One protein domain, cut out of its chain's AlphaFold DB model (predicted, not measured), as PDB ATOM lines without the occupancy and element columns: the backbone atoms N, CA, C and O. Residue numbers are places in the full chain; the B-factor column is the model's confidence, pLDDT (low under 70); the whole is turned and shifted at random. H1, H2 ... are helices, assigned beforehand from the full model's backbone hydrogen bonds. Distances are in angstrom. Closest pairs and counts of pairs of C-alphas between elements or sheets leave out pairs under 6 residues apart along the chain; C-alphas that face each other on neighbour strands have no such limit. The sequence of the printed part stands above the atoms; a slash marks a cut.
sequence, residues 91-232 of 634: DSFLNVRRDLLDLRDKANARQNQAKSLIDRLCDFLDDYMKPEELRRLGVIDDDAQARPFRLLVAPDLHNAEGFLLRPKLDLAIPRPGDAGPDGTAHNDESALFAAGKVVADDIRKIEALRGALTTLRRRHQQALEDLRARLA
ATOM      1  N   ASP A  91      22.746 -21.138 -17.451       58.44
ATOM      2  CA  ASP A  91      21.867 -20.704 -16.356       58.44
ATOM      3  C   ASP A  91      20.577 -20.057 -16.881       58.44
ATOM      4  O   ASP A  91      19.489 -20.307 -16.355       58.44
ATOM      5  N   SER A  92      20.660 -19.275 -17.964       63.19
ATOM      6  CA  SER A  92      19.465 -18.753 -18.638       63.19
ATOM      7  C   SER A  92      18.637 -19.867 -19.282       63.19
ATOM      8  O   SER A  92      17.417 -19.868 -19.125       63.19
ATOM      9  N   PHE A  93      19.267 -20.863 -19.912       64.94
ATOM     10  CA  PHE A  93      18.578 -22.034 -20.455       64.94
ATOM     11  C   PHE A  93      17.847 -22.839 -19.370       64.94
ATOM     12  O   PHE A  93      16.681 -23.194 -19.550       64.94
ATOM     13  N   LEU A  94      18.489 -23.107 -18.227       68.38
ATOM     14  CA  LEU A  94      17.872 -23.853 -17.124       68.38
ATOM     15  C   LEU A  94      16.676 -23.109 -16.514       68.38
ATOM     16  O   LEU A  94      15.652 -23.741 -16.241       68.38
ATOM     17  N   ASN A  95      16.772 -21.787 -16.356       70.00
ATOM     18  CA  ASN A  95      15.671 -20.959 -15.859       70.00
ATOM     19  C   ASN A  95      14.503 -20.899 -16.855       70.00
ATOM     20  O   ASN A  95      13.373 -21.199 -16.482       70.00
ATOM     21  N   VAL A  96      14.776 -20.624 -18.137       66.62
ATOM     22  CA  VAL A  96      13.749 -20.611 -19.195       66.62
ATOM     23  C   VAL A  96      13.058 -21.967 -19.291       66.62
ATOM     24  O   VAL A  96      11.834 -22.047 -19.341       66.62
ATOM     25  N   ARG A  97      13.818 -23.062 -19.252       70.50
ATOM     26  CA  ARG A  97      13.258 -24.414 -19.271       70.50
ATOM     27  C   ARG A  97      12.367 -24.688 -18.060       70.50
ATOM     28  O   ARG A  97      11.330 -25.326 -18.219       70.50
ATOM     29  N   ARG A  98      12.756 -24.238 -16.864       73.69
ATOM     30  CA  ARG A  98      11.950 -24.386 -15.646       73.69
ATOM     31  C   ARG A  98      10.630 -23.623 -15.754       73.69
ATOM     32  O   ARG A  98       9.592 -24.207 -15.465       73.69
ATOM     33  N   ASP A  99      10.667 -22.376 -16.210       68.69
ATOM     34  CA  ASP A  99       9.469 -21.546 -16.373       68.69
ATOM     35  C   ASP A  99       8.522 -22.119 -17.439       68.69
ATOM     36  O   ASP A  99       7.303 -22.108 -17.276       68.69
ATOM     37  N   LEU A 100       9.073 -22.693 -18.513       68.25
ATOM     38  CA  LEU A 100       8.294 -23.380 -19.546       68.25
ATOM     39  C   LEU A 100       7.638 -24.660 -19.041       68.25
ATOM     40  O   LEU A 100       6.487 -24.930 -19.382       68.25
ATOM     41  N   LEU A 101       8.352 -25.442 -18.233       73.50
ATOM     42  CA  LEU A 101       7.776 -26.616 -17.591       73.50
ATOM     43  C   LEU A 101       6.677 -26.210 -16.604       73.50
ATOM     44  O   LEU A 101       5.612 -26.803 -16.658       73.50
ATOM     45  N   ASP A 102       6.856 -25.147 -15.816       73.06
ATOM     46  CA  ASP A 102       5.817 -24.631 -14.909       73.06
ATOM     47  C   ASP A 102       4.572 -24.121 -15.667       73.06
ATOM     48  O   ASP A 102       3.436 -24.372 -15.264       73.06
ATOM     49  N   LEU A 103       4.749 -23.448 -16.809       69.19
ATOM     50  CA  LEU A 103       3.638 -23.028 -17.671       69.19
ATOM     51  C   LEU A 103       2.895 -24.217 -18.290       69.19
ATOM     52  O   LEU A 103       1.662 -24.225 -18.314       69.19
ATOM     53  N   ARG A 104       3.625 -25.229 -18.768       74.50
ATOM     54  CA  ARG A 104       3.033 -26.475 -19.274       74.50
ATOM     55  C   ARG A 104       2.324 -27.234 -18.175       74.50
ATOM     56  O   ARG A 104       1.207 -27.689 -18.392       74.50
ATOM     57  N   ASP A 105       2.926 -27.310 -16.997       72.06
ATOM     58  CA  ASP A 105       2.333 -27.930 -15.826       72.06
ATOM     59  C   ASP A 105       1.055 -27.200 -15.443       72.06
ATOM     60  O   ASP A 105       0.075 -27.868 -15.167       72.06
ATOM     61  N   LYS A 106       0.984 -25.867 -15.529       71.44
ATOM     62  CA  LYS A 106      -0.256 -25.096 -15.317       71.44
ATOM     63  C   LYS A 106      -1.308 -25.309 -16.410       71.44
ATOM     64  O   LYS A 106      -2.493 -25.390 -16.092       71.44
ATOM     65  N   ALA A 107      -0.914 -25.421 -17.679       66.81
ATOM     66  CA  ALA A 107      -1.833 -25.706 -18.787       66.81
ATOM     67  C   ALA A 107      -2.381 -27.147 -18.733       66.81
ATOM     68  O   ALA A 107      -3.558 -27.398 -19.009       66.81
ATOM     69  N   ASN A 108      -1.536 -28.084 -18.306       67.56
ATOM     70  CA  ASN A 108      -1.862 -29.491 -18.105       67.56
ATOM     71  C   ASN A 108      -2.409 -29.775 -16.692       67.56
ATOM     72  O   ASN A 108      -2.919 -30.872 -16.442       67.56
ATOM     73  N   ALA A 109      -2.345 -28.801 -15.776       65.50
ATOM     74  CA  ALA A 109      -2.708 -28.969 -14.376       65.50
ATOM     75  C   ALA A 109      -4.186 -29.302 -14.254       65.50
ATOM     76  O   ALA A 109      -5.085 -28.560 -14.660       65.50
ATOM     77  N   ARG A 110      -4.427 -30.413 -13.573       59.84
ATOM     78  CA  ARG A 110      -5.737 -30.848 -13.108       59.84
ATOM     79  C   ARG A 110      -6.052 -30.136 -11.794       59.84
ATOM     80  O   ARG A 110      -6.064 -30.773 -10.748       59.84
ATOM     81  N   GLN A 111      -6.241 -28.814 -11.829       54.78
ATOM     82  CA  GLN A 111      -6.620 -27.999 -10.659       54.78
ATOM     83  C   GLN A 111      -7.983 -28.458 -10.096       54.78
ATOM     84  O   GLN A 111      -9.014 -27.874 -10.409       54.78
ATOM     85  N   ASN A 112      -8.001 -29.541  -9.312       53.22
ATOM     86  CA  ASN A 112      -9.190 -30.201  -8.749       53.22
ATOM     87  C   ASN A 112     -10.235 -30.673  -9.780       53.22
ATOM     88  O   ASN A 112     -11.401 -30.867  -9.444       53.22
ATOM     89  N   GLN A 113      -9.835 -30.873 -11.037       56.16
ATOM     90  CA  GLN A 113     -10.721 -31.296 -12.127       56.16
ATOM     91  C   GLN A 113     -10.182 -32.544 -12.827       56.16
ATOM     92  O   GLN A 113      -8.974 -32.733 -12.935       56.16
ATOM     93  N   ALA A 114     -11.076 -33.399 -13.334       61.12
ATOM     94  CA  ALA A 114     -10.707 -34.688 -13.929       61.12
ATOM     95  C   ALA A 114      -9.886 -34.575 -15.234       61.12
ATOM     96  O   ALA A 114      -9.204 -35.526 -15.614       61.12
ATOM     97  N   LYS A 115      -9.939 -33.423 -15.915       71.88
ATOM     98  CA  LYS A 115      -9.333 -33.175 -17.234       71.88
ATOM     99  C   LYS A 115      -8.439 -31.931 -17.208       71.88
ATOM    100  O   LYS A 115      -8.666 -31.028 -16.400       71.88
ATOM    101  N   SER A 116      -7.430 -31.882 -18.082       78.00
ATOM    102  CA  SER A 116      -6.566 -30.700 -18.237       78.00
ATOM    103  C   SER A 116      -7.356 -29.496 -18.780       78.00
ATOM    104  O   SER A 116      -8.493 -29.638 -19.238       78.00
ATOM    105  N   LEU A 117      -6.794 -28.282 -18.725       78.38
ATOM    106  CA  LEU A 117      -7.435 -27.113 -19.342       78.38
ATOM    107  C   LEU A 117      -7.597 -27.301 -20.857       78.38
ATOM    108  O   LEU A 117      -8.661 -27.003 -21.395       78.38
ATOM    109  N   ILE A 118      -6.574 -27.838 -21.522       79.56
ATOM    110  CA  ILE A 118      -6.586 -28.084 -22.968       79.56
ATOM    111  C   ILE A 118      -7.663 -29.105 -23.336       79.56
ATOM    112  O   ILE A 118      -8.433 -28.861 -24.262       79.56
ATOM    113  N   ASP A 119      -7.774 -30.200 -22.579       80.31
ATOM    114  CA  ASP A 119      -8.806 -31.214 -22.816       80.31
ATOM    115  C   ASP A 119     -10.213 -30.637 -22.655       80.31
ATOM    116  O   ASP A 119     -11.079 -30.916 -23.474       80.31
ATOM    117  N   ARG A 120     -10.443 -29.787 -21.645       81.69
ATOM    118  CA  ARG A 120     -11.745 -29.129 -21.441       81.69
ATOM    119  C   ARG A 120     -12.115 -28.201 -22.591       81.69
ATOM    120  O   ARG A 120     -13.270 -28.173 -22.998       81.69
ATOM    121  N   LEU A 121     -11.147 -27.445 -23.106       82.56
ATOM    122  CA  LEU A 121     -11.370 -26.570 -24.257       82.56
ATOM    123  C   LEU A 121     -11.635 -27.374 -25.532       82.56
ATOM    124  O   LEU A 121     -12.522 -27.008 -26.296       82.56
ATOM    125  N   CYS A 122     -10.909 -28.472 -25.744       81.44
ATOM    126  CA  CYS A 122     -11.141 -29.352 -26.887       81.44
ATOM    127  C   CYS A 122     -12.503 -30.041 -26.798       81.44
ATOM    128  O   CYS A 122     -13.225 -30.041 -27.782       81.44
ATOM    129  N   ASP A 123     -12.884 -30.552 -25.625       84.06
ATOM    130  CA  ASP A 123     -14.202 -31.160 -25.412       84.06
ATOM    131  C   ASP A 123     -15.328 -30.135 -25.636       84.06
ATOM    132  O   ASP A 123     -16.334 -30.443 -26.268       84.06
ATOM    133  N   PHE A 124     -15.140 -28.888 -25.188       84.56
ATOM    134  CA  PHE A 124     -16.079 -27.801 -25.466       84.56
ATOM    135  C   PHE A 124     -16.197 -27.524 -26.973       84.56
ATOM    136  O   PHE A 124     -17.298 -27.399 -27.498       84.56
ATOM    137  N   LEU A 125     -15.080 -27.455 -27.701       83.44
ATOM    138  CA  LEU A 125     -15.120 -27.291 -29.156       83.44
ATOM    139  C   LEU A 125     -15.774 -28.501 -29.845       83.44
ATOM    140  O   LEU A 125     -16.597 -28.303 -30.734       83.44
ATOM    141  N   ASP A 126     -15.470 -29.728 -29.420       83.94
ATOM    142  CA  ASP A 126     -16.084 -30.963 -29.930       83.94
ATOM    143  C   ASP A 126     -17.613 -30.940 -29.754       83.94
ATOM    144  O   ASP A 126     -18.343 -31.295 -30.679       83.94
ATOM    145  N   ASP A 127     -18.113 -30.492 -28.599       85.25
ATOM    146  CA  ASP A 127     -19.549 -30.440 -28.309       85.25
ATOM    147  C   ASP A 127     -20.280 -29.371 -29.129       85.25
ATOM    148  O   ASP A 127     -21.308 -29.666 -29.741       85.25
ATOM    149  N   TYR A 128     -19.735 -28.154 -29.200       82.81
ATOM    150  CA  TYR A 128     -20.385 -27.027 -29.880       82.81
ATOM    151  C   TYR A 128     -20.106 -26.959 -31.392       82.81
ATOM    152  O   TYR A 128     -20.720 -26.162 -32.098       82.81
ATOM    153  N   MET A 129     -19.216 -27.808 -31.921       81.88
ATOM    154  CA  MET A 129     -19.005 -27.981 -33.367       81.88
ATOM    155  C   MET A 129     -19.679 -29.239 -33.932       81.88
ATOM    156  O   MET A 129     -19.394 -29.648 -35.069       81.88
ATOM    157  N   LYS A 130     -20.585 -29.872 -33.177       86.56
ATOM    158  CA  LYS A 130     -21.479 -30.908 -33.713       86.56
ATOM    159  C   LYS A 130     -22.388 -30.311 -34.795       86.56
ATOM    160  O   LYS A 130     -22.773 -29.146 -34.682       86.56
ATOM    161  N   PRO A 131     -22.760 -31.081 -35.834       84.56
ATOM    162  CA  PRO A 131     -23.598 -30.564 -36.917       84.56
ATOM    163  C   PRO A 131     -24.933 -29.991 -36.414       84.56
ATOM    164  O   PRO A 131     -25.379 -28.952 -36.886       84.56
ATOM    165  N   GLU A 132     -25.520 -30.611 -35.388       85.81
ATOM    166  CA  GLU A 132     -26.767 -30.160 -34.760       85.81
ATOM    167  C   GLU A 132     -26.653 -28.759 -34.139       85.81
ATOM    168  O   GLU A 132     -27.512 -27.909 -34.367       85.81
ATOM    169  N   GLU A 133     -25.580 -28.492 -33.391       85.31
ATOM    170  CA  GLU A 133     -25.353 -27.186 -32.761       85.31
ATOM    171  C   GLU A 133     -24.994 -26.116 -33.796       85.31
ATOM    172  O   GLU A 133     -25.492 -24.994 -33.738       85.31
ATOM    173  N   LEU A 134     -24.208 -26.468 -34.816       84.62
ATOM    174  CA  LEU A 134     -23.892 -25.545 -35.908       84.62
ATOM    175  C   LEU A 134     -25.136 -25.161 -36.728       84.62
ATOM    176  O   LEU A 134     -25.258 -24.004 -37.140       84.62
ATOM    177  N   ARG A 135     -26.082 -26.095 -36.914       85.00
ATOM    178  CA  ARG A 135     -27.400 -25.813 -37.505       85.00
ATOM    179  C   ARG A 135     -28.241 -24.912 -36.608       85.00
ATOM    180  O   ARG A 135     -28.834 -23.955 -37.100       85.00
ATOM    181  N   ARG A 136     -28.257 -25.153 -35.290       83.06
ATOM    182  CA  ARG A 136     -28.936 -24.267 -34.321       83.06
ATOM    183  C   ARG A 136     -28.398 -22.840 -34.366       83.06
ATOM    184  O   ARG A 136     -29.165 -21.896 -34.209       83.06
ATOM    185  N   LEU A 137     -27.100 -22.684 -34.612       80.12
ATOM    186  CA  LEU A 137     -26.452 -21.383 -34.770       80.12
ATOM    187  C   LEU A 137     -26.670 -20.742 -36.147       80.12
ATOM    188  O   LEU A 137     -26.189 -19.632 -36.364       80.12
ATOM    189  N   GLY A 138     -27.357 -21.415 -37.076       78.88
ATOM    190  CA  GLY A 138     -27.607 -20.914 -38.431       78.88
ATOM    191  C   GLY A 138     -26.333 -20.748 -39.262       78.88
ATOM    192  O   GLY A 138     -26.286 -19.929 -40.174       78.88
ATOM    193  N   VAL A 139     -25.270 -21.470 -38.906       80.62
ATOM    194  CA  VAL A 139     -23.958 -21.370 -39.560       80.62
ATOM    195  C   VAL A 139     -23.847 -22.328 -40.743       80.62
ATOM    196  O   VAL A 139     -23.112 -22.051 -41.689       80.62
ATOM    197  N   ILE A 140     -24.558 -23.452 -40.670       84.81
ATOM    198  CA  ILE A 140     -24.638 -24.462 -41.719       84.81
ATOM    199  C   ILE A 140     -26.100 -24.821 -41.971       84.81
ATOM    200  O   ILE A 140     -26.897 -24.851 -41.031       84.81
ATOM    201  N   ASP A 141     -26.423 -25.148 -43.218       82.56
ATOM    202  CA  ASP A 141     -27.757 -25.628 -43.608       82.56
ATOM    203  C   ASP A 141     -27.828 -27.163 -43.637       82.56
ATOM    204  O   ASP A 141     -28.878 -27.756 -43.392       82.56
ATOM    205  N   ASP A 142     -26.692 -27.811 -43.907       86.62
ATOM    206  CA  ASP A 142     -26.557 -29.258 -44.082       86.62
ATOM    207  C   ASP A 142     -25.365 -29.795 -43.277       86.62
ATOM    208  O   ASP A 142     -24.328 -29.138 -43.146       86.62
ATOM    209  N   ASP A 143     -25.480 -31.024 -42.777       86.00
ATOM    210  CA  ASP A 143     -24.448 -31.703 -41.994       86.00
ATOM    211  C   ASP A 143     -23.146 -31.879 -42.797       86.00
ATOM    212  O   ASP A 143     -22.051 -31.849 -42.226       86.00
ATOM    213  N   ALA A 144     -23.236 -31.962 -44.131       83.88
ATOM    214  CA  ALA A 144     -22.076 -31.986 -45.025       83.88
ATOM    215  C   ALA A 144     -21.194 -30.724 -44.915       83.88
ATOM    216  O   ALA A 144     -19.984 -30.782 -45.154       83.88
ATOM    217  N   GLN A 145     -21.769 -29.587 -44.508       84.56
ATOM    218  CA  GLN A 145     -21.063 -28.313 -44.353       84.56
ATOM    219  C   GLN A 145     -20.352 -28.183 -42.993       84.56
ATOM    220  O   GLN A 145     -19.523 -27.289 -42.812       84.56
ATOM    221  N   ALA A 146     -20.592 -29.097 -42.047       83.06
ATOM    222  CA  ALA A 146     -19.920 -29.074 -40.749       83.06
ATOM    223  C   ALA A 146     -18.398 -29.271 -40.880       83.06
ATOM    224  O   ALA A 146     -17.619 -28.589 -40.213       83.06
ATOM    225  N   ARG A 147     -17.950 -30.164 -41.775       81.94
ATOM    226  CA  ARG A 147     -16.518 -30.419 -42.030       81.94
ATOM    227  C   ARG A 147     -15.772 -29.185 -42.561       81.94
ATOM    228  O   ARG A 147     -14.773 -28.814 -41.941       81.94
ATOM    229  N   PRO A 148     -16.197 -28.535 -43.663       82.31
ATOM    230  CA  PRO A 148     -15.518 -27.335 -44.148       82.31
ATOM    231  C   PRO A 148     -15.564 -26.192 -43.127       82.31
ATOM    232  O   PRO A 148     -14.590 -25.452 -43.011       82.31
ATOM    233  N   PHE A 149     -16.633 -26.082 -42.331       82.06
ATOM    234  CA  PHE A 149     -16.704 -25.082 -41.270       82.06
ATOM    235  C   PHE A 149     -15.662 -25.308 -40.161       82.06
ATOM    236  O   PHE A 149     -14.957 -24.376 -39.779       82.06
ATOM    237  N   ARG A 150     -15.501 -26.546 -39.679       83.38
ATOM    238  CA  ARG A 150     -14.471 -26.897 -38.681       83.38
ATOM    239  C   ARG A 150     -13.058 -26.554 -39.156       83.38
ATOM    240  O   ARG A 150     -12.282 -25.956 -38.412       83.38
ATOM    241  N   LEU A 151     -12.763 -26.866 -40.420       81.38
ATOM    242  CA  LEU A 151     -11.485 -26.542 -41.062       81.38
ATOM    243  C   LEU A 151     -11.264 -25.029 -41.209       81.38
ATOM    244  O   LEU A 151     -10.129 -24.573 -41.121       81.38
ATOM    245  N   LEU A 152     -12.329 -24.243 -41.396       82.31
ATOM    246  CA  LEU A 152     -12.248 -22.782 -41.468       82.31
ATOM    247  C   LEU A 152     -11.955 -22.146 -40.101       82.31
ATOM    248  O   LEU A 152     -11.167 -21.208 -40.016       82.31
ATOM    249  N   VAL A 153     -12.607 -22.625 -39.039       77.69
ATOM    250  CA  VAL A 153     -12.508 -22.036 -37.692       77.69
ATOM    251  C   VAL A 153     -11.161 -22.326 -37.037       77.69
ATOM    252  O   VAL A 153     -10.621 -21.472 -36.335       77.69
ATOM    253  N   ALA A 154     -10.628 -23.528 -37.246       72.50
ATOM    254  CA  ALA A 154      -9.369 -23.942 -36.652       72.50
ATOM    255  C   ALA A 154      -8.623 -24.911 -37.583       72.50
ATOM    256  O   ALA A 154      -8.625 -26.119 -37.327       72.50
ATOM    257  N   PRO A 155      -7.996 -24.402 -38.659       75.38
ATOM    258  CA  PRO A 155      -7.315 -25.242 -39.644       75.38
ATOM    259  C   PRO A 155      -6.188 -26.064 -39.011       75.38
ATOM    260  O   PRO A 155      -6.033 -27.237 -39.324       75.38
ATOM    261  N   ASP A 156      -5.469 -25.481 -38.050       73.56
ATOM    262  CA  ASP A 156      -4.318 -26.116 -37.396       73.56
ATOM    263  C   ASP A 156      -4.709 -27.139 -36.315       73.56
ATOM    264  O   ASP A 156      -3.869 -27.908 -35.847       73.56
ATOM    265  N   LEU A 157      -5.980 -27.144 -35.899       75.81
ATOM    266  CA  LEU A 157      -6.499 -28.059 -34.880       75.81
ATOM    267  C   LEU A 157      -7.294 -29.214 -35.476       75.81
ATOM    268  O   LEU A 157      -7.728 -30.076 -34.724       75.81
ATOM    269  N   HIS A 158      -7.498 -29.258 -36.791       79.69
ATOM    270  CA  HIS A 158      -8.231 -30.336 -37.440       79.69
ATOM    271  C   HIS A 158      -7.358 -31.038 -38.473       79.69
ATOM    272  O   HIS A 158      -6.600 -30.410 -39.207       79.69
ATOM    273  N   ASN A 159      -7.475 -32.363 -38.558       78.44
ATOM    274  CA  ASN A 159      -6.881 -33.092 -39.675       78.44
ATOM    275  C   ASN A 159      -7.685 -32.854 -40.969       78.44
ATOM    276  O   ASN A 159      -8.791 -32.315 -40.936       78.44
ATOM    277  N   ALA A 160      -7.172 -33.306 -42.117       73.06
ATOM    278  CA  ALA A 160      -7.862 -33.160 -43.404       73.06
ATOM    279  C   ALA A 160      -9.283 -33.763 -43.403       73.06
ATOM    280  O   ALA A 160     -10.147 -33.317 -44.157       73.06
ATOM    281  N   GLU A 161      -9.545 -34.752 -42.548       67.00
ATOM    282  CA  GLU A 161     -10.846 -35.404 -42.368       67.00
ATOM    283  C   GLU A 161     -11.808 -34.614 -41.457       67.00
ATOM    284  O   GLU A 161     -12.999 -34.914 -41.427       67.00
ATOM    285  N   GLY A 162     -11.341 -33.553 -40.791       65.44
ATOM    286  CA  GLY A 162     -12.145 -32.683 -39.929       65.44
ATOM    287  C   GLY A 162     -12.295 -33.176 -38.486       65.44
ATOM    288  O   GLY A 162     -13.202 -32.718 -37.787       65.44
ATOM    289  N   PHE A 163     -11.437 -34.096 -38.039       72.94
ATOM    290  CA  PHE A 163     -11.333 -34.518 -36.641       72.94
ATOM    291  C   PHE A 163     -10.419 -33.581 -35.857       72.94
ATOM    292  O   PHE A 163      -9.338 -33.230 -36.337       72.94
ATOM    293  N   LEU A 164     -10.836 -33.221 -34.639       75.56
ATOM    294  CA  LEU A 164     -10.047 -32.397 -33.730       75.56
ATOM    295  C   LEU A 164      -8.780 -33.137 -33.275       75.56
ATOM    296  O   LEU A 164      -8.818 -34.163 -32.591       75.56
ATOM    297  N   LEU A 165      -7.632 -32.586 -33.646       78.56
ATOM    298  CA  LEU A 165      -6.317 -32.971 -33.172       78.56
ATOM    299  C   LEU A 165      -6.102 -32.340 -31.802       78.56
ATOM    300  O   LEU A 165      -5.843 -31.144 -31.691       78.56
ATOM    301  N   ARG A 166      -6.195 -33.150 -30.744       78.31
ATOM    302  CA  ARG A 166      -5.952 -32.688 -29.372       78.31
ATOM    303  C   ARG A 166      -4.479 -32.283 -29.228       78.31
ATOM    304  O   ARG A 166      -3.610 -33.162 -29.281       78.31
ATOM    305  N   PRO A 167      -4.164 -30.984 -29.068       74.31
ATOM    306  CA  PRO A 167      -2.784 -30.545 -29.006       74.31
ATOM    307  C   PRO A 167      -2.177 -30.991 -27.677       74.31
ATOM    308  O   PRO A 167      -2.659 -30.633 -26.608       74.31
ATOM    309  N   LYS A 168      -1.091 -31.759 -27.742       71.62
ATOM    310  CA  LYS A 168      -0.271 -32.076 -26.569       71.62
ATOM    311  C   LYS A 168       0.902 -31.104 -26.479       71.62
ATOM    312  O   LYS A 168       1.555 -30.821 -27.494       71.62
ATOM    313  N   LEU A 169       1.180 -30.620 -25.271       71.06
ATOM    314  CA  LEU A 169       2.338 -29.776 -24.947       71.06
ATOM    315  C   LEU A 169       3.512 -30.629 -24.425       71.06
ATOM    316  O   LEU A 169       4.236 -30.231 -23.517       71.06
ATOM    317  N   ASP A 170       3.691 -31.822 -24.999       65.25
ATOM    318  CA  ASP A 170       4.585 -32.865 -24.469       65.25
ATOM    319  C   ASP A 170       5.909 -32.965 -25.246       65.25
ATOM    320  O   ASP A 170       6.704 -33.877 -25.020       65.25
ATOM    321  N   LEU A 171       6.162 -32.043 -26.186       68.44
ATOM    322  CA  LEU A 171       7.411 -32.008 -26.951       68.44
ATOM    323  C   LEU A 171       8.587 -31.862 -25.984       68.44
ATOM    324  O   LEU A 171       8.664 -30.876 -25.245       68.44
ATOM    325  N   ALA A 172       9.485 -32.847 -25.985       67.38
ATOM    326  CA  ALA A 172      10.663 -32.836 -25.133       67.38
ATOM    327  C   ALA A 172      11.490 -31.575 -25.419       67.38
ATOM    328  O   ALA A 172      11.832 -31.300 -26.567       67.38
ATOM    329  N   ILE A 173      11.784 -30.801 -24.372       73.56
ATOM    330  CA  ILE A 173      12.668 -29.637 -24.478       73.56
ATOM    331  C   ILE A 173      14.100 -30.185 -24.607       73.56
ATOM    332  O   ILE A 173      14.564 -30.801 -23.636       73.56
ATOM    333  N   PRO A 174      14.776 -30.010 -25.761       71.94
ATOM    334  CA  PRO A 174      16.085 -30.611 -26.013       71.94
ATOM    335  C   PRO A 174      17.112 -30.102 -25.013       71.94
ATOM    336  O   PRO A 174      17.142 -28.910 -24.710       71.94
ATOM    337  N   ARG A 175      17.942 -30.995 -24.482       73.56
ATOM    338  CA  ARG A 175      19.032 -30.657 -23.565       73.56
ATOM    339  C   ARG A 175      20.338 -30.510 -24.340       73.56
ATOM    340  O   ARG A 175      20.518 -31.157 -25.371       73.56
ATOM    341  N   PRO A 176      21.288 -29.723 -23.821       68.19
ATOM    342  CA  PRO A 176      22.659 -29.783 -24.302       68.19
ATOM    343  C   PRO A 176      23.184 -31.225 -24.230       68.19
ATOM    344  O   PRO A 176      23.061 -31.877 -23.191       68.19
ATOM    345  N   GLY A 177      23.729 -31.727 -25.337       66.69
ATOM    346  CA  GLY A 177      24.184 -33.110 -25.497       66.69
ATOM    347  C   GLY A 177      23.142 -34.090 -26.049       66.69
ATOM    348  O   GLY A 177      23.525 -35.191 -26.439       66.69
ATOM    349  N   ASP A 178      21.861 -33.711 -26.142       74.25
ATOM    350  CA  ASP A 178      20.853 -34.540 -26.811       74.25
ATOM    351  C   ASP A 178      21.117 -34.560 -28.324       74.25
ATOM    352  O   ASP A 178      21.479 -33.541 -28.919       74.25
ATOM    353  N   ALA A 179      20.936 -35.719 -28.960       70.69
ATOM    354  CA  ALA A 179      21.052 -35.834 -30.409       70.69
ATOM    355  C   ALA A 179      19.858 -35.148 -31.089       70.69
ATOM    356  O   ALA A 179      18.702 -35.492 -30.832       70.69
ATOM    357  N   GLY A 180      20.144 -34.188 -31.967       64.38
ATOM    358  CA  GLY A 180      19.159 -33.589 -32.854       64.38
ATOM    359  C   GLY A 180      18.668 -34.571 -33.929       64.38
ATOM    360  O   GLY A 180      19.198 -35.677 -34.060       64.38
ATOM    361  N   PRO A 181      17.675 -34.173 -34.746       63.38
ATOM    362  CA  PRO A 181      17.103 -35.024 -35.797       63.38
ATOM    363  C   PRO A 181      18.130 -35.489 -36.845       63.38
ATOM    364  O   PRO A 181      17.951 -36.550 -37.435       63.38
ATOM    365  N   ASP A 182      19.228 -34.747 -37.008       66.25
ATOM    366  CA  ASP A 182      20.320 -35.048 -37.943       66.25
ATOM    367  C   ASP A 182      21.477 -35.839 -37.285       66.25
ATOM    368  O   ASP A 182      22.543 -36.010 -37.874       66.25
ATOM    369  N   GLY A 183      21.299 -36.303 -36.040       67.31
ATOM    370  CA  GLY A 183      22.301 -37.065 -35.281       67.31
ATOM    371  C   GLY A 183      23.420 -36.226 -34.651       67.31
ATOM    372  O   GLY A 183      24.296 -36.776 -33.984       67.31
ATOM    373  N   THR A 184      23.402 -34.902 -34.822       73.12
ATOM    374  CA  THR A 184      24.358 -33.974 -34.202       73.12
ATOM    375  C   THR A 184      23.932 -33.616 -32.778       73.12
ATOM    376  O   THR A 184      22.765 -33.322 -32.524       73.12
ATOM    377  N   ALA A 185      24.866 -33.656 -31.824       74.44
ATOM    378  CA  ALA A 185      24.581 -33.297 -30.437       74.44
ATOM    379  C   ALA A 185      24.334 -31.787 -30.307       74.44
ATOM    380  O   ALA A 185      25.125 -30.976 -30.796       74.44
ATOM    381  N   HIS A 186      23.255 -31.406 -29.627       74.25
ATOM    382  CA  HIS A 186      22.940 -30.007 -29.368       74.25
ATOM    383  C   HIS A 186      24.001 -29.362 -28.460       74.25
ATOM    384  O   HIS A 186      24.211 -29.811 -27.334       74.25
ATOM    385  N   ASN A 187      24.654 -28.287 -28.913       75.88
ATOM    386  CA  ASN A 187      25.380 -27.368 -28.023       75.88
ATOM    387  C   ASN A 187      24.389 -26.466 -27.249       75.88
ATOM    388  O   ASN A 187      23.216 -26.389 -27.623       75.88
ATOM    389  N   ASP A 188      24.841 -25.771 -26.198       70.69
ATOM    390  CA  ASP A 188      23.976 -24.942 -25.332       70.69
ATOM    391  C   ASP A 188      23.127 -23.923 -26.114       70.69
ATOM    392  O   ASP A 188      21.938 -23.746 -25.841       70.69
ATOM    393  N   GLU A 189      23.709 -23.295 -27.137       73.44
ATOM    394  CA  GLU A 189      23.022 -22.326 -27.997       73.44
ATOM    395  C   GLU A 189      21.941 -22.992 -28.862       73.44
ATOM    396  O   GLU A 189      20.804 -22.521 -28.916       73.44
ATOM    397  N   SER A 190      22.248 -24.121 -29.506       73.69
ATOM    398  CA  SER A 190      21.280 -24.860 -30.326       73.69
ATOM    399  C   SER A 190      20.151 -25.470 -29.492       73.69
ATOM    400  O   SER A 190      19.015 -25.508 -29.963       73.69
ATOM    401  N   ALA A 191      20.420 -25.877 -28.246       72.50
ATOM    402  CA  ALA A 191      19.399 -26.328 -27.304       72.50
ATOM    403  C   ALA A 191      18.448 -25.180 -26.919       72.50
ATOM    404  O   ALA A 191      17.233 -25.377 -26.888       72.50
ATOM    405  N   LEU A 192      18.968 -23.962 -26.707       74.81
ATOM    406  CA  LEU A 192      18.157 -22.763 -26.458       74.81
ATOM    407  C   LEU A 192      17.280 -22.400 -27.669       74.81
ATOM    408  O   LEU A 192      16.085 -22.149 -27.506       74.81
ATOM    409  N   PHE A 193      17.828 -22.416 -28.889       76.62
ATOM    410  CA  PHE A 193      17.047 -22.163 -30.108       76.62
ATOM    411  C   PHE A 193      15.978 -23.234 -30.349       76.62
ATOM    412  O   PHE A 193      14.842 -22.911 -30.705       76.62
ATOM    413  N   ALA A 194      16.307 -24.507 -30.120       75.12
ATOM    414  CA  ALA A 194      15.353 -25.601 -30.244       75.12
ATOM    415  C   ALA A 194      14.255 -25.522 -29.170       75.12
ATOM    416  O   ALA A 194      13.083 -25.730 -29.482       75.12
ATOM    417  N   ALA A 195      14.592 -25.125 -27.938       74.94
ATOM    418  CA  ALA A 195      13.608 -24.799 -26.912       74.94
ATOM    419  C   ALA A 195      12.708 -23.635 -27.356       74.94
ATOM    420  O   ALA A 195      11.491 -23.753 -27.277       74.94
ATOM    421  N   GLY A 196      13.268 -22.559 -27.921       75.75
ATOM    422  CA  GLY A 196      12.496 -21.445 -28.484       75.75
ATOM    423  C   GLY A 196      11.524 -21.876 -29.590       75.75
ATOM    424  O   GLY A 196      10.383 -21.416 -29.617       75.75
ATOM    425  N   LYS A 197      11.926 -22.818 -30.453       79.69
ATOM    426  CA  LYS A 197      11.043 -23.420 -31.467       79.69
ATOM    427  C   LYS A 197       9.870 -24.163 -30.825       79.69
ATOM    428  O   LYS A 197       8.731 -23.969 -31.240       79.69
ATOM    429  N   VAL A 198      10.143 -24.945 -29.783       78.38
ATOM    430  CA  VAL A 198       9.125 -25.674 -29.016       78.38
ATOM    431  C   VAL A 198       8.143 -24.712 -28.327       78.38
ATOM    432  O   VAL A 198       6.938 -24.942 -28.365       78.38
ATOM    433  N   VAL A 199       8.618 -23.592 -27.775       76.75
ATOM    434  CA  VAL A 199       7.748 -22.540 -27.212       76.75
ATOM    435  C   VAL A 199       6.884 -21.894 -28.285       76.75
ATOM    436  O   VAL A 199       5.691 -21.693 -28.082       76.75
ATOM    437  N   ALA A 200       7.467 -21.579 -29.441       78.56
ATOM    438  CA  ALA A 200       6.724 -21.011 -30.558       78.56
ATOM    439  C   ALA A 200       5.663 -21.985 -31.100       78.56
ATOM    440  O   ALA A 200       4.616 -21.542 -31.569       78.56
ATOM    441  N   ASP A 201       5.913 -23.298 -31.056       81.06
ATOM    442  CA  ASP A 201       4.913 -24.327 -31.372       81.06
ATOM    443  C   ASP A 201       3.790 -24.370 -30.317       81.06
ATOM    444  O   ASP A 201       2.612 -24.448 -30.674       81.06
ATOM    445  N   ASP A 202       4.126 -24.279 -29.028       77.69
ATOM    446  CA  ASP A 202       3.146 -24.270 -27.934       77.69
ATOM    447  C   ASP A 202       2.250 -23.018 -27.973       77.69
ATOM    448  O   ASP A 202       1.027 -23.131 -27.856       77.69
ATOM    449  N   ILE A 203       2.830 -21.833 -28.213       80.00
ATOM    450  CA  ILE A 203       2.088 -20.572 -28.380       80.00
ATOM    451  C   ILE A 203       1.124 -20.679 -29.560       80.00
ATOM    452  O   ILE A 203      -0.059 -20.387 -29.396       80.00
ATOM    453  N   ARG A 204       1.590 -21.170 -30.717       81.62
ATOM    454  CA  ARG A 204       0.741 -21.348 -31.905       81.62
ATOM    455  C   ARG A 204      -0.476 -22.229 -31.623       81.62
ATOM    456  O   ARG A 204      -1.588 -21.873 -32.000       81.62
ATOM    457  N   LYS A 205      -0.301 -23.342 -30.902       81.00
ATOM    458  CA  LYS A 205      -1.413 -24.232 -30.513       81.00
ATOM    459  C   LYS A 205      -2.423 -23.536 -29.595       81.00
ATOM    460  O   LYS A 205      -3.631 -23.693 -29.774       81.00
ATOM    461  N   ILE A 206      -1.948 -22.766 -28.615       80.75
ATOM    462  CA  ILE A 206      -2.811 -22.027 -27.679       80.75
ATOM    463  C   ILE A 206      -3.560 -20.899 -28.400       80.75
ATOM    464  O   ILE A 206      -4.753 -20.697 -28.165       80.75
ATOM    465  N   GLU A 207      -2.893 -20.178 -29.300       82.69
ATOM    466  CA  GLU A 207      -3.506 -19.127 -30.114       82.69
ATOM    467  C   GLU A 207      -4.567 -19.682 -31.064       82.69
ATOM    468  O   GLU A 207      -5.641 -19.089 -31.171       82.69
ATOM    469  N   ALA A 208      -4.331 -20.851 -31.669       82.19
ATOM    470  CA  ALA A 208      -5.325 -21.536 -32.491       82.19
ATOM    471  C   ALA A 208      -6.584 -21.900 -31.682       82.19
ATOM    472  O   ALA A 208      -7.703 -21.613 -32.114       82.19
ATOM    473  N   LEU A 209      -6.424 -22.447 -30.467       82.38
ATOM    474  CA  LEU A 209      -7.552 -22.742 -29.568       82.38
ATOM    475  C   LEU A 209      -8.315 -21.470 -29.184       82.38
ATOM    476  O   LEU A 209      -9.547 -21.439 -29.206       82.38
ATOM    477  N   ARG A 210      -7.590 -20.394 -28.864       83.88
ATOM    478  CA  ARG A 210      -8.192 -19.095 -28.550       83.88
ATOM    479  C   ARG A 210      -8.969 -18.532 -29.742       83.88
ATOM    480  O   ARG A 210     -10.077 -18.042 -29.540       83.88
ATOM    481  N   GLY A 211      -8.414 -18.604 -30.951       82.00
ATOM    482  CA  GLY A 211      -9.051 -18.144 -32.189       82.00
ATOM    483  C   GLY A 211     -10.339 -18.906 -32.517       82.00
ATOM    484  O   GLY A 211     -11.344 -18.302 -32.904       82.00
ATOM    485  N   ALA A 212     -10.346 -20.219 -32.279       82.38
ATOM    486  CA  ALA A 212     -11.542 -21.042 -32.428       82.38
ATOM    487  C   ALA A 212     -12.658 -20.590 -31.468       82.38
ATOM    488  O   ALA A 212     -13.792 -20.343 -31.884       82.38
ATOM    489  N   LEU A 213     -12.318 -20.396 -30.189       84.88
ATOM    490  CA  LEU A 213     -13.263 -19.967 -29.154       84.88
ATOM    491  C   LEU A 213     -13.814 -18.561 -29.400       84.88
ATOM    492  O   LEU A 213     -15.007 -18.328 -29.202       84.88
ATOM    493  N   THR A 214     -12.981 -17.608 -29.824       87.00
ATOM    494  CA  THR A 214     -13.443 -16.242 -30.120       87.00
ATOM    495  C   THR A 214     -14.385 -16.220 -31.316       87.00
ATOM    496  O   THR A 214     -15.397 -15.517 -31.279       87.00
ATOM    497  N   THR A 215     -14.102 -17.021 -32.345       84.56
ATOM    498  CA  THR A 215     -14.972 -17.164 -33.517       84.56
ATOM    499  C   THR A 215     -16.321 -17.759 -33.129       84.56
ATOM    500  O   THR A 215     -17.361 -17.197 -33.473       84.56
ATOM    501  N   LEU A 216     -16.318 -18.842 -32.348       83.81
ATOM    502  CA  LEU A 216     -17.538 -19.491 -31.872       83.81
ATOM    503  C   LEU A 216     -18.358 -18.549 -30.979       83.81
ATOM    504  O   LEU A 216     -19.547 -18.350 -31.217       83.81
ATOM    505  N   ARG A 217     -17.715 -17.861 -30.029       86.31
ATOM    506  CA  ARG A 217     -18.365 -16.839 -29.192       86.31
ATOM    507  C   ARG A 217     -19.033 -15.750 -30.030       86.31
ATOM    508  O   ARG A 217     -20.170 -15.386 -29.742       86.31
ATOM    509  N   ARG A 218     -18.353 -15.241 -31.063       87.62
ATOM    510  CA  ARG A 218     -18.913 -14.221 -31.961       87.62
ATOM    511  C   ARG A 218     -20.148 -14.741 -32.699       87.62
ATOM    512  O   ARG A 218     -21.128 -14.013 -32.800       87.62
ATOM    513  N   ARG A 219     -20.128 -15.991 -33.174       85.00
ATOM    514  CA  ARG A 219     -21.288 -16.621 -33.829       85.00
ATOM    515  C   ARG A 219     -22.472 -16.775 -32.878       85.00
ATOM    516  O   ARG A 219     -23.580 -16.410 -33.244       85.00
ATOM    517  N   HIS A 220     -22.236 -17.215 -31.644       84.81
ATOM    518  CA  HIS A 220     -23.285 -17.267 -30.622       84.81
ATOM    519  C   HIS A 220     -23.873 -15.885 -30.311       84.81
ATOM    520  O   HIS A 220     -25.083 -15.764 -30.143       84.81
ATOM    521  N   GLN A 221     -23.045 -14.839 -30.246       88.50
ATOM    522  CA  GLN A 221     -23.528 -13.470 -30.037       88.50
ATOM    523  C   GLN A 221     -24.414 -12.997 -31.194       88.50
ATOM    524  O   GLN A 221     -25.492 -12.471 -30.939       88.50
ATOM    525  N   GLN A 222     -24.010 -13.258 -32.440       88.62
ATOM    526  CA  GLN A 222     -24.818 -12.946 -33.624       88.62
ATOM    527  C   GLN A 222     -26.154 -13.698 -33.614       88.62
ATOM    528  O   GLN A 222     -27.201 -13.080 -33.752       88.62
ATOM    529  N   ALA A 223     -26.142 -15.007 -33.346       85.19
ATOM    530  CA  ALA A 223     -27.367 -15.801 -33.264       85.19
ATOM    531  C   ALA A 223     -28.321 -15.297 -32.162       85.19
ATOM    532  O   ALA A 223     -29.537 -15.290 -32.343       85.19
ATOM    533  N   LEU A 224     -27.787 -14.839 -31.023       88.88
ATOM    534  CA  LEU A 224     -28.590 -14.226 -29.960       88.88
ATOM    535  C   LEU A 224     -29.202 -12.886 -30.384       88.88
ATOM    536  O   LEU A 224     -30.348 -12.610 -30.032       88.88
ATOM    537  N   GLU A 225     -28.460 -12.051 -31.111       90.25
ATOM    538  CA  GLU A 225     -28.973 -10.791 -31.663       90.25
ATOM    539  C   GLU A 225     -30.077 -11.045 -32.695       90.25
ATOM    540  O   GLU A 225     -31.142 -10.435 -32.602       90.25
ATOM    541  N   ASP A 226     -29.884 -12.015 -33.590       88.50
ATOM    542  CA  ASP A 226     -30.878 -12.410 -34.589       88.50
ATOM    543  C   ASP A 226     -32.157 -12.954 -33.936       88.50
ATOM    544  O   ASP A 226     -33.268 -12.591 -34.330       88.50
ATOM    545  N   LEU A 227     -32.030 -13.798 -32.905       88.94
ATOM    546  CA  LEU A 227     -33.181 -14.310 -32.154       88.94
ATOM    547  C   LEU A 227     -33.930 -13.193 -31.418       88.94
ATOM    548  O   LEU A 227     -35.160 -13.188 -31.419       88.94
ATOM    549  N   ARG A 228     -33.216 -12.223 -30.834       92.81
ATOM    550  CA  ARG A 228     -33.832 -11.044 -30.201       92.81
ATOM    551  C   ARG A 228     -34.562 -10.170 -31.216       92.81
ATOM    552  O   ARG A 228     -35.665  -9.717 -30.928       92.81
ATOM    553  N   ALA A 229     -33.988  -9.969 -32.401       92.56
ATOM    554  CA  ALA A 229     -34.629  -9.218 -33.475       92.56
ATOM    555  C   ALA A 229     -35.905  -9.916 -33.976       92.56
ATOM    556  O   ALA A 229     -36.931  -9.263 -34.157       92.56
ATOM    557  N   ARG A 230     -35.874 -11.246 -34.136       92.31
ATOM    558  CA  ARG A 230     -37.058 -12.044 -34.500       92.31
ATOM    559  C   ARG A 230     -38.149 -11.980 -33.437       92.31
ATOM    560  O   ARG A 230     -39.316 -11.854 -33.785       92.31
ATOM    561  N   LEU A 231     -37.773 -12.046 -32.160       94.25
ATOM    562  CA  LEU A 231     -38.714 -11.913 -31.050       94.25
ATOM    563  C   LEU A 231     -39.388 -10.533 -31.065       94.25
ATOM    564  O   LEU A 231     -40.609 -10.470 -31.031       94.25
ATOM    565  N   ALA A 232     -38.622  -9.450 -31.222       92.12
ATOM    566  CA  ALA A 232     -39.173  -8.094 -31.300       92.12
ATOM    567  C   ALA A 232     -40.088  -7.884 -32.525       92.12
ATOM    568  O   ALA A 232     -41.104  -7.192 -32.435       92.12
TER     569      ALA A 232
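Overview. This is residues 91 to 232 of the 634 residues of an uncharacterized protein of Azoarcus sp. CIB (UniProt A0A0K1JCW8). One long helix, H5, makes the longest axis; H1 packs on its first part, H2 and H4 meet its middle, and residues 227 to 232 stick out. The printed part has 142 residues with five named helices, H1 to H5 in order, and no named strand: all helix. It is loose, radius of gyration of the C-alphas 19.8 A, spanning 66 by 33 by 24 A.

Along the chain. H5, residues 188 to 232, runs 65.6 A from C-alpha 188 at (23.976, -24.942, -25.332) to C-alpha 232 at (-39.173, -8.094, -31.300). H1 is residues 91 to 108, 25.4 A; H2 117 to 128, 16.7 A; H3 131 to 136, 8.7 A; H4 143 to 153, 16.0 A.

Arrangement. H5 is the hub. Residues 93 to 100 of H1 touch it at a shallow tilt of 31 degrees, closest C-alphas Phe 93 and Leu 192, 6.1 A. Residues 121 to 125 of H2 touch it, closest C-alphas Leu 125 and Leu 213, 7.6 A. H4 only just touches it, with 3 pairs of C-alphas within 8 A, closest Val 153 and Ala 212, 5.4 A. H3 touches H4, about perpendicular at 85 degrees, closest C-alphas Pro 131 and Asp 143, 5.3 A. Every O i to N i+4 pair is within hydrogen-bond range in H1, H2, H3 and H5, and 5 of 7 in H4.

Size, cuts and confidence. The C-alphas farthest apart, Thr 184 and Ala 232, are 68.7 A apart. The printed part has no cut; the link from H4 to H5, 34 residues, is long. pLDDT is under 70 at 27 residues, among them 107 to 114.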